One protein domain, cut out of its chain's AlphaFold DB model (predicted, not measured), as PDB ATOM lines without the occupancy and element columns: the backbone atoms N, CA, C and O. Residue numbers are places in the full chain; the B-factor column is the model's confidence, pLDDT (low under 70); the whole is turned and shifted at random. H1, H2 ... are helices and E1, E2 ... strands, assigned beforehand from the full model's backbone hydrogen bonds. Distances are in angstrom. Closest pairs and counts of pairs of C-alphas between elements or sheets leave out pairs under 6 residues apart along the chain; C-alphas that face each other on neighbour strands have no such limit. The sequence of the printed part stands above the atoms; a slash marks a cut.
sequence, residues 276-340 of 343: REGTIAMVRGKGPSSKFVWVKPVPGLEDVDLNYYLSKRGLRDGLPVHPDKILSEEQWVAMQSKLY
ATOM      1  N   ARG A 276     -14.159 -35.282  29.056       88.12
ATOM      2  CA  ARG A 276     -13.066 -34.360  29.431       88.12
ATOM      3  C   ARG A 276     -11.847 -35.067  30.013       88.12
ATOM      4  O   ARG A 276     -10.741 -34.573  29.821       88.12
ATOM      5  N   GLU A 277     -12.009 -36.251  30.582       91.94
ATOM      6  CA  GLU A 277     -10.915 -37.107  31.064       91.94
ATOM      7  C   GLU A 277     -10.312 -37.981  29.954       91.94
ATOM      8  O   GLU A 277      -9.153 -38.369  30.026       91.94
ATOM      9  N   GLY A 278     -11.046 -38.210  28.860       90.56
ATOM     10  CA  GLY A 278     -10.592 -39.039  27.731       90.56
ATOM     11  C   GLY A 278     -10.960 -40.514  27.876       90.56
ATOM     12  O   GLY A 278     -10.489 -41.347  27.109       90.56
ATOM     13  N   THR A 279     -11.826 -40.833  28.835       93.62
ATOM     14  CA  THR A 279     -12.449 -42.151  29.002       93.62
ATOM     15  C   THR A 279     -13.486 -42.420  27.907       93.62
ATOM     16  O   THR A 279     -13.729 -43.571  27.545       93.62
ATOM     17  N   ILE A 280     -14.056 -41.358  27.331       93.69
ATOM     18  CA  ILE A 280     -14.904 -41.389  26.135       93.69
ATOM     19  C   ILE A 280     -14.185 -40.633  25.014       93.69
ATOM     20  O   ILE A 280     -13.595 -39.578  25.258       93.69
ATOM     21  N   ALA A 281     -14.265 -41.147  23.787       92.00
ATOM     22  CA  ALA A 281     -13.756 -40.488  22.586       92.00
ATOM     23  C   ALA A 281     -14.858 -40.323  21.535       92.00
ATOM     24  O   ALA A 281     -15.822 -41.091  21.489       92.00
ATOM     25  N   MET A 282     -14.698 -39.321  20.669       91.94
ATOM     26  CA  MET A 282     -15.532 -39.163  19.482       91.94
ATOM     27  C   MET A 282     -14.803 -39.772  18.282       91.94
ATOM     28  O   MET A 282     -13.703 -39.344  17.941       91.94
ATOM     29  N   VAL A 283     -15.427 -40.741  17.621       90.75
ATOM     30  CA  VAL A 283     -14.943 -41.322  16.365       90.75
ATOM     31  C   VAL A 283     -15.661 -40.625  15.219       90.75
ATOM     32  O   VAL A 283     -16.893 -40.670  15.121       90.75
ATOM     33  N   ARG A 284     -14.901 -39.963  14.346       86.81
ATOM     34  CA  ARG A 284     -15.458 -39.393  13.113       86.81
ATOM     35  C   ARG A 284     -15.701 -40.520  12.113       86.81
ATOM     36  O   ARG A 284     -14.746 -41.107  11.620       86.81
ATOM     37  N   GLY A 285     -16.967 -40.804  11.816       80.88
ATOM     38  CA  GLY A 285     -17.326 -41.665  10.692       80.88
ATOM     39  C   GLY A 285     -17.243 -40.925   9.355       80.88
ATOM     40  O   GLY A 285     -17.115 -39.698   9.304       80.88
ATOM     41  N   LYS A 286     -17.358 -41.673   8.254       77.88
ATOM     42  CA  LYS A 286     -17.494 -41.098   6.908       77.88
ATOM     43  C   LYS A 286     -18.842 -40.367   6.791       77.88
ATOM     44  O   LYS A 286     -19.890 -41.001   6.749       77.88
ATOM     45  N   GLY A 287     -18.820 -39.033   6.737       70.31
ATOM     46  CA  GLY A 287     -20.018 -38.187   6.612       70.31
ATOM     47  C   GLY A 287     -20.491 -37.568   7.942       70.31
ATOM     48  O   GLY A 287     -19.675 -37.330   8.831       70.31
ATOM     49  N   PRO A 288     -21.793 -37.252   8.111       71.25
ATOM     50  CA  PRO A 288     -22.309 -36.592   9.318       71.25
ATOM     51  C   PRO A 288     -22.391 -37.512  10.552       71.25
ATOM     52  O   PRO A 288     -22.739 -37.054  11.641       71.25
ATOM     53  N   SER A 289     -22.081 -38.801  10.409       78.06
ATOM     54  CA  SER A 289     -22.195 -39.813  11.461       78.06
ATOM     55  C   SER A 289     -20.931 -39.884  12.323       78.06
ATOM     56  O   SER A 289     -20.130 -40.812  12.212       78.06
ATOM     57  N   SER A 290     -20.730 -38.893  13.189       85.50
ATOM     58  CA  SER A 290     -19.796 -39.049  14.314       85.50
ATOM     59  C   SER A 290     -20.463 -39.872  15.416       85.50
ATOM     60  O   SER A 290     -21.642 -39.657  15.695       85.50
ATOM     61  N   LYS A 291     -19.719 -40.794  16.037       91.31
ATOM     62  CA  LYS A 291     -20.203 -41.597  17.170       91.31
ATOM     63  C   LYS A 291     -19.289 -41.474  18.382       91.31
ATOM     64  O   LYS A 291     -18.083 -41.296  18.233       91.31
ATOM     65  N   PHE A 292     -19.854 -41.590  19.572       92.12
ATOM     66  CA  PHE A 292     -19.105 -41.650  20.822       92.12
ATOM     67  C   PHE A 292     -18.853 -43.102  21.218       92.12
ATOM     68  O   PHE A 292     -19.729 -43.953  21.063       92.12
ATOM     69  N   VAL A 293     -17.647 -43.378  21.709       93.38
ATOM     70  CA  VAL A 293     -17.201 -44.719  22.106       93.38
ATOM     71  C   VAL A 293     -16.447 -44.673  23.430       93.38
ATOM     72  O   VAL A 293     -15.784 -43.683  23.752       93.38
ATOM     73  N   TRP A 294     -16.518 -45.770  24.180       93.00
ATOM     74  CA  TRP A 294     -15.713 -45.982  25.376       93.00
ATOM     75  C   TRP A 294     -14.256 -46.263  24.993       93.00
ATOM     76  O   TRP A 294     -13.971 -47.222  24.282       93.00
ATOM     77  N   VAL A 295     -13.328 -45.439  25.478       92.62
ATOM     78  CA  VAL A 295     -11.879 -45.710  25.409       92.62
ATOM     79  C   VAL A 295     -11.489 -46.709  26.495       92.62
ATOM     80  O   VAL A 295     -10.645 -47.573  26.278       92.62
ATOM     81  N   LYS A 296     -12.126 -46.592  27.664       89.81
ATOM     82  CA  LYS A 296     -12.026 -47.534  28.779       89.81
ATOM     83  C   LYS A 296     -13.437 -47.813  29.313       89.81
ATOM     84  O   LYS A 296     -14.213 -46.860  29.414       89.81
ATOM     85  N   PRO A 297     -13.786 -49.072  29.632       88.44
ATOM     86  CA  PRO A 297     -15.079 -49.393  30.229       88.44
ATOM     87  C   PRO A 297     -15.206 -48.749  31.614       88.44
ATOM     88  O   PRO A 297     -14.227 -48.668  32.358       88.44
ATOM     89  N   VAL A 298     -16.412 -48.292  31.948       92.56
ATOM     90  CA  VAL A 298     -16.733 -47.692  33.247       92.56
ATOM     91  C   VAL A 298     -17.826 -48.531  33.910       92.56
ATOM     92  O   VAL A 298     -18.931 -48.567  33.364       92.56
ATOM     93  N   PRO A 299     -17.540 -49.174  35.060       93.12
ATOM     94  CA  PRO A 299     -18.509 -49.986  35.785       93.12
ATOM     95  C   PRO A 299     -19.837 -49.266  36.034       93.12
ATOM     96  O   PRO A 299     -19.860 -48.170  36.596       93.12
ATOM     97  N   GLY A 300     -20.940 -49.890  35.628       91.50
ATOM     98  CA  GLY A 300     -22.304 -49.381  35.785       91.50
ATOM     99  C   GLY A 300     -22.762 -48.394  34.704       91.50
ATOM    100  O   GLY A 300     -23.870 -47.862  34.810       91.50
ATOM    101  N   LEU A 301     -21.945 -48.121  33.681       93.00
ATOM    102  CA  LEU A 301     -22.300 -47.269  32.535       93.00
ATOM    103  C   LEU A 301     -22.097 -47.962  31.180       93.00
ATOM    104  O   LEU A 301     -22.251 -47.318  30.142       93.00
ATOM    105  N   GLU A 302     -21.763 -49.250  31.164       89.69
ATOM    106  CA  GLU A 302     -21.402 -49.987  29.951       89.69
ATOM    107  C   GLU A 302     -22.528 -49.990  28.911       89.69
ATOM    108  O   GLU A 302     -22.258 -49.822  27.722       89.69
ATOM    109  N   ASP A 303     -23.778 -50.081  29.371       91.94
ATOM    110  CA  ASP A 303     -24.973 -50.141  28.519       91.94
ATOM    111  C   ASP A 303     -25.553 -48.759  28.168       91.94
ATOM    112  O   ASP A 303     -26.607 -48.648  27.537       91.94
ATOM    113  N   VAL A 304     -24.901 -47.671  28.587       92.25
ATOM    114  CA  VAL A 304     -25.396 -46.319  28.313       92.25
ATOM    115  C   VAL A 304     -25.150 -45.948  26.853       92.25
ATOM    116  O   VAL A 304     -24.013 -45.932  26.381       92.25
ATOM    117  N   ASP A 305     -26.214 -45.554  26.146       93.31
ATOM    118  CA  ASP A 305     -26.106 -45.024  24.785       93.31
ATOM    119  C   ASP A 305     -25.410 -43.651  24.782       93.31
ATOM    120  O   ASP A 305     -26.023 -42.591  24.945       93.31
ATOM    121  N   LEU A 306     -24.094 -43.671  24.565       93.00
ATOM    122  CA  LEU A 306     -23.267 -42.470  24.496       93.00
ATOM    123  C   LEU A 306     -23.742 -41.484  23.422       93.00
ATOM    124  O   LEU A 306     -23.636 -40.273  23.614       93.00
ATOM    125  N   ASN A 307     -24.271 -41.970  22.295       90.12
ATOM    126  CA  ASN A 307     -24.704 -41.103  21.200       90.12
ATOM    127  C   ASN A 307     -25.974 -40.349  21.572       90.12
ATOM    128  O   ASN A 307     -26.077 -39.154  21.283       90.12
ATOM    129  N   TYR A 308     -26.905 -41.007  22.258       88.25
ATOM    130  CA  TYR A 308     -28.094 -40.349  22.784       88.25
ATOM    131  C   TYR A 308     -27.718 -39.170  23.699       88.25
ATOM    132  O   TYR A 308     -28.137 -38.037  23.450       88.25
ATOM    133  N   TYR A 309     -26.850 -39.400  24.690       87.81
ATOM    134  CA  TYR A 309     -26.511 -38.392  25.703       87.81
ATOM    135  C   TYR A 309     -25.515 -37.310  25.242       87.81
ATOM    136  O   TYR A 309     -25.569 -36.181  25.742       87.81
ATOM    137  N   LEU A 310     -24.602 -37.624  24.313       87.94
ATOM    138  CA  LEU A 310     -23.517 -36.721  23.892       87.94
ATOM    139  C   LEU A 310     -23.704 -36.116  22.490       87.94
ATOM    140  O   LEU A 310     -22.912 -35.265  22.082       87.94
ATOM    141  N   SER A 311     -24.739 -36.497  21.733       82.81
ATOM    142  CA  SER A 311     -25.003 -35.882  20.425       82.81
ATOM    143  C   SER A 311     -25.328 -34.382  20.521       82.81
ATOM    144  O   SER A 311     -25.789 -33.866  21.543       82.81
ATOM    145  N   LYS A 312     -25.156 -33.662  19.400       64.75
ATOM    146  CA  LYS A 312     -25.511 -32.233  19.269       64.75
ATOM    147  C   LYS A 312     -26.966 -31.916  19.643       64.75
ATOM    148  O   LYS A 312     -27.241 -30.787  20.027       64.75
ATOM    149  N   ARG A 313     -27.895 -32.877  19.551       56.62
ATOM    150  CA  ARG A 313     -29.280 -32.671  20.016       56.62
ATOM    151  C   ARG A 313     -29.355 -32.499  21.535       56.62
ATOM    152  O   ARG A 313     -30.206 -31.752  22.004       56.62
ATOM    153  N   GLY A 314     -28.444 -33.120  22.283       52.19
ATOM    154  CA  GLY A 314     -28.280 -32.870  23.710       52.19
ATOM    155  C   GLY A 314     -27.576 -31.539  23.980       52.19
ATOM    156  O   GLY A 314     -27.993 -30.775  24.854       52.19
ATOM    157  N   LEU A 315     -26.494 -31.231  23.261       54.09
ATOM    158  CA  LEU A 315     -25.597 -30.104  23.560       54.09
ATOM    159  C   LEU A 315     -25.996 -28.814  22.837       54.09
ATOM    160  O   LEU A 315     -25.650 -28.609  21.678       54.09
ATOM    161  N   ARG A 316     -26.683 -27.920  23.563       50.88
ATOM    162  CA  ARG A 316     -27.102 -26.598  23.065       50.88
ATOM    163  C   ARG A 316     -25.937 -25.652  22.724       50.88
ATOM    164  O   ARG A 316     -26.129 -24.809  21.858       50.88
ATOM    165  N   ASP A 317     -24.748 -25.850  23.302       53.53
ATOM    166  CA  ASP A 317     -23.648 -24.864  23.251       53.53
ATOM    167  C   ASP A 317     -22.366 -25.365  22.556       53.53
ATOM    168  O   ASP A 317     -21.284 -24.808  22.723       53.53
ATOM    169  N   GLY A 318     -22.471 -26.420  21.743       59.06
ATOM    170  CA  GLY A 318     -21.305 -27.058  21.130       59.06
ATOM    171  C   GLY A 318     -20.572 -27.994  22.099       59.06
ATOM    172  O   GLY A 318     -20.667 -27.890  23.319       59.06
ATOM    173  N   LEU A 319     -19.889 -28.995  21.545       63.03
ATOM    174  CA  LEU A 319     -19.136 -29.958  22.344       63.03
ATOM    175  C   LEU A 319     -17.756 -29.384  22.692       63.03
ATOM    176  O   LEU A 319     -17.030 -29.007  21.771       63.03
ATOM    177  N   PRO A 320     -17.321 -29.435  23.959       62.81
ATOM    178  CA  PRO A 320     -15.927 -29.215  24.317       62.81
ATOM    179  C   PRO A 320     -15.108 -30.482  24.002       62.81
ATOM    180  O   PRO A 320     -14.568 -31.118  24.906       62.81
ATOM    181  N   VAL A 321     -15.065 -30.915  22.734       63.66
ATOM    182  CA  VAL A 321     -14.149 -31.997  22.335       63.66
ATOM    183  C   VAL A 321     -12.802 -31.365  22.019       63.66
ATOM    184  O   VAL A 321     -12.678 -30.628  21.043       63.66
ATOM    185  N   HIS A 322     -11.794 -31.657  22.840       69.62
ATOM    186  CA  HIS A 322     -10.414 -31.318  22.503       69.62
ATOM    187  C   HIS A 322     -10.031 -32.038  21.194       69.62
ATOM    188  O   HIS A 322     -10.373 -33.217  21.068       69.62
ATOM    189  N   PRO A 323      -9.346 -31.393  20.230       69.12
ATOM    190  CA  PRO A 323      -8.994 -32.010  18.944       69.12
ATOM    191  C   PRO A 323      -8.328 -33.385  19.082       69.12
ATOM    192  O   PRO A 323      -8.675 -34.312  18.358       69.12
ATOM    193  N   ASP A 324      -7.479 -33.546  20.097       71.38
ATOM    194  CA  ASP A 324      -6.752 -34.789  20.395       71.38
ATOM    195  C   ASP A 324      -7.649 -35.950  20.864       71.38
ATOM    196  O   ASP A 324      -7.192 -37.080  21.020       71.38
ATOM    197  N   LYS A 325      -8.937 -35.687  21.106       71.56
ATOM    198  CA  LYS A 325      -9.946 -36.682  21.511       71.56
ATOM    199  C   LYS A 325     -10.874 -37.090  20.373       71.56
ATOM    200  O   LYS A 325     -11.878 -37.774  20.594       71.56
ATOM    201  N   ILE A 326     -10.548 -36.644  19.165       78.50
ATOM    202  CA  ILE A 326     -11.189 -37.071  17.935       78.50
ATOM    203  C   ILE A 326     -10.325 -38.172  17.337       78.50
ATOM    204  O   ILE A 326      -9.247 -37.907  16.811       78.50
ATOM    205  N   LEU A 327     -10.809 -39.406  17.409       80.56
ATOM    206  CA  LEU A 327     -10.139 -40.533  16.778       80.56
ATOM    207  C   LEU A 327     -10.609 -40.650  15.326       80.56
ATOM    208  O   LEU A 327     -11.805 -40.549  15.024       80.56
ATOM    209  N   SER A 328      -9.661 -40.892  14.427       85.44
ATOM    210  CA  SER A 328      -9.974 -41.495  13.133       85.44
ATOM    211  C   SER A 328     -10.484 -42.922  13.335       85.44
ATOM    212  O   SER A 328     -10.214 -43.571  14.351       85.44
ATOM    213  N   GLU A 329     -11.227 -43.425  12.354       82.94
ATOM    214  CA  GLU A 329     -11.742 -44.794  12.381       82.94
ATOM    215  C   GLU A 329     -10.605 -45.829  12.475       82.94
ATOM    216  O   GLU A 329     -10.700 -46.787  13.236       82.94
ATOM    217  N   GLU A 330      -9.475 -45.569  11.814       85.56
ATOM    218  CA  GLU A 330      -8.263 -46.396  11.868       85.56
ATOM    219  C   GLU A 330      -7.619 -46.402  13.264       85.56
ATOM    220  O   GLU A 330      -7.293 -47.467  13.794       85.56
ATOM    221  N   GLN A 331      -7.490 -45.231  13.905       83.44
ATOM    222  CA  GLN A 331      -6.982 -45.127  15.280       83.44
ATOM    223  C   GLN A 331      -7.876 -45.875  16.271       83.44
ATOM    224  O   GLN A 331      -7.374 -46.526  17.189       83.44
ATOM    225  N   TRP A 332      -9.195 -45.809  16.081       82.38
ATOM    226  CA  TRP A 332     -10.150 -46.544  16.902       82.38
ATOM    227  C   TRP A 332     -10.006 -48.064  16.736       82.38
ATOM    228  O   TRP A 332      -9.887 -48.772  17.737       82.38
ATOM    229  N   VAL A 333      -9.945 -48.572  15.499       82.12
ATOM    230  CA  VAL A 333      -9.774 -50.012  15.218       82.12
ATOM    231  C   VAL A 333      -8.458 -50.543  15.799       82.12
ATOM    232  O   VAL A 333      -8.436 -51.602  16.438       82.12
ATOM    233  N   ALA A 334      -7.367 -49.786  15.656       84.69
ATOM    234  CA  ALA A 334      -6.075 -50.142  16.239       84.69
ATOM    235  C   ALA A 334      -6.130 -50.202  17.774       84.69
ATOM    236  O   ALA A 334      -5.522 -51.078  18.392       84.69
ATOM    237  N   MET A 335      -6.876 -49.291  18.404       82.75
ATOM    238  CA  MET A 335      -7.054 -49.276  19.852       82.75
ATOM    239  C   MET A 335      -7.916 -50.447  20.342       82.75
ATOM    240  O   MET A 335      -7.546 -51.090  21.323       82.75
ATOM    241  N   GLN A 336      -9.010 -50.778  19.645       79.88
ATOM    242  CA  GLN A 336      -9.834 -51.947  19.978       79.88
ATOM    243  C   GLN A 336      -9.035 -53.248  19.904       79.88
ATOM    244  O   GLN A 336      -9.136 -54.062  20.815       79.88
ATOM    245  N   SER A 337      -8.188 -53.401  18.883       81.69
ATOM    246  CA  SER A 337      -7.346 -54.594  18.706       81.69
ATOM    247  C   SER A 337      -6.355 -54.795  19.863       81.69
ATOM    248  O   SER A 337      -6.011 -55.923  20.200       81.69
ATOM    249  N   LYS A 338      -5.912 -53.705  20.509       80.62
ATOM    250  CA  LYS A 338      -5.054 -53.769  21.706       80.62
ATOM    251  C   LYS A 338      -5.834 -54.085  22.980       80.62
ATOM    252  O   LYS A 338      -5.315 -54.777  23.849       80.62
ATOM    253  N   LEU A 339      -7.040 -53.534  23.114       71.81
ATOM    254  CA  LEU A 339      -7.866 -53.689  24.314       71.81
ATOM    255  C   LEU A 339      -8.592 -55.040  24.362       71.81
ATOM    256  O   LEU A 339      -8.851 -55.549  25.449       71.81
ATOM    257  N   TYR A 340      -8.887 -55.625  23.201       74.81
ATOM    258  CA  TYR A 340      -9.613 -56.886  23.064       74.81
ATOM    259  C   TYR A 340      -8.896 -57.808  22.060       74.81
ATOM    260  O   TYR A 340      -9.362 -57.956  20.933       74.81
TER     261      TYR A 340
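AT A GLANCE: This is residues 276 to 340 of the 343 residues of an uncharacterized protein of Ascobolus immersus RN42 (UniProt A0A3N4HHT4). A small twisted hairpin of two strands, E1 and E2, forms the middle, with the short helix H1 beside E2 and the longer helix H2 reaching out from the E1 side. A long loop runs from H1 back to E1, and its residues 312 to 318 stick out at the end of the longest axis away from H2. The 65 printed residues hold, in order, E1, E2, H1 and H2; the sheet order is E1 - E2, antiparallel. The class is mixed, helices and strands, with under half of the residues in named elements. The whole is compact, with a radius of gyration of the C-alphas of 11.9 A and spans of 35 by 29 by 19 A.

IN THESE COORDINATES: E1, residues 280 to 284, begins at C-alpha 280 (-14.904, -41.389, 26.135) and is 13.2 A long. E2, residues 290 to 294, is 13.7 A long. H1, residues 306 to 310, is 5.8 A long. H2, residues 329 to 339, is 15.4 A long and ends at C-alpha 339 (-7.866, -53.689, 24.314).

HOW THE PARTS SIT: The hairpin E1 and E2 is antiparallel at 150 degrees, with N 283 and O 291 2.8 A apart and N 293 and O 281 2.9 A apart, within hydrogen-bond range. Residues 282 to 283 of E1 also pair with residues 326 to 327, parallel. The closest C-alphas of E2 and H1 are those of Phe 292 and Leu 306, 5.6 A apart. E1 and H1 are near each other, with 5 pairs of C-alphas within 10 A. The closest C-alphas of E1 and H2 are those of Val 283 and Glu 329, 6.2 A apart. E2 and H2 are apart, and H1 and H2 are apart. In H1 and H2 every O i to N i+4 pair is within hydrogen-bond range.

THE WHOLE: The C-alphas farthest apart, those of Arg 316 and Lys 338, are 35.0 A apart. The printed part has no cut. The link from E1 to E2 is tight; those from E2 to H1 and from H1 to H2 are long. Residues 312 to 318 stand free. The mean pLDDT of the printed part is 81.1, and residues 312 to 323 are under 70.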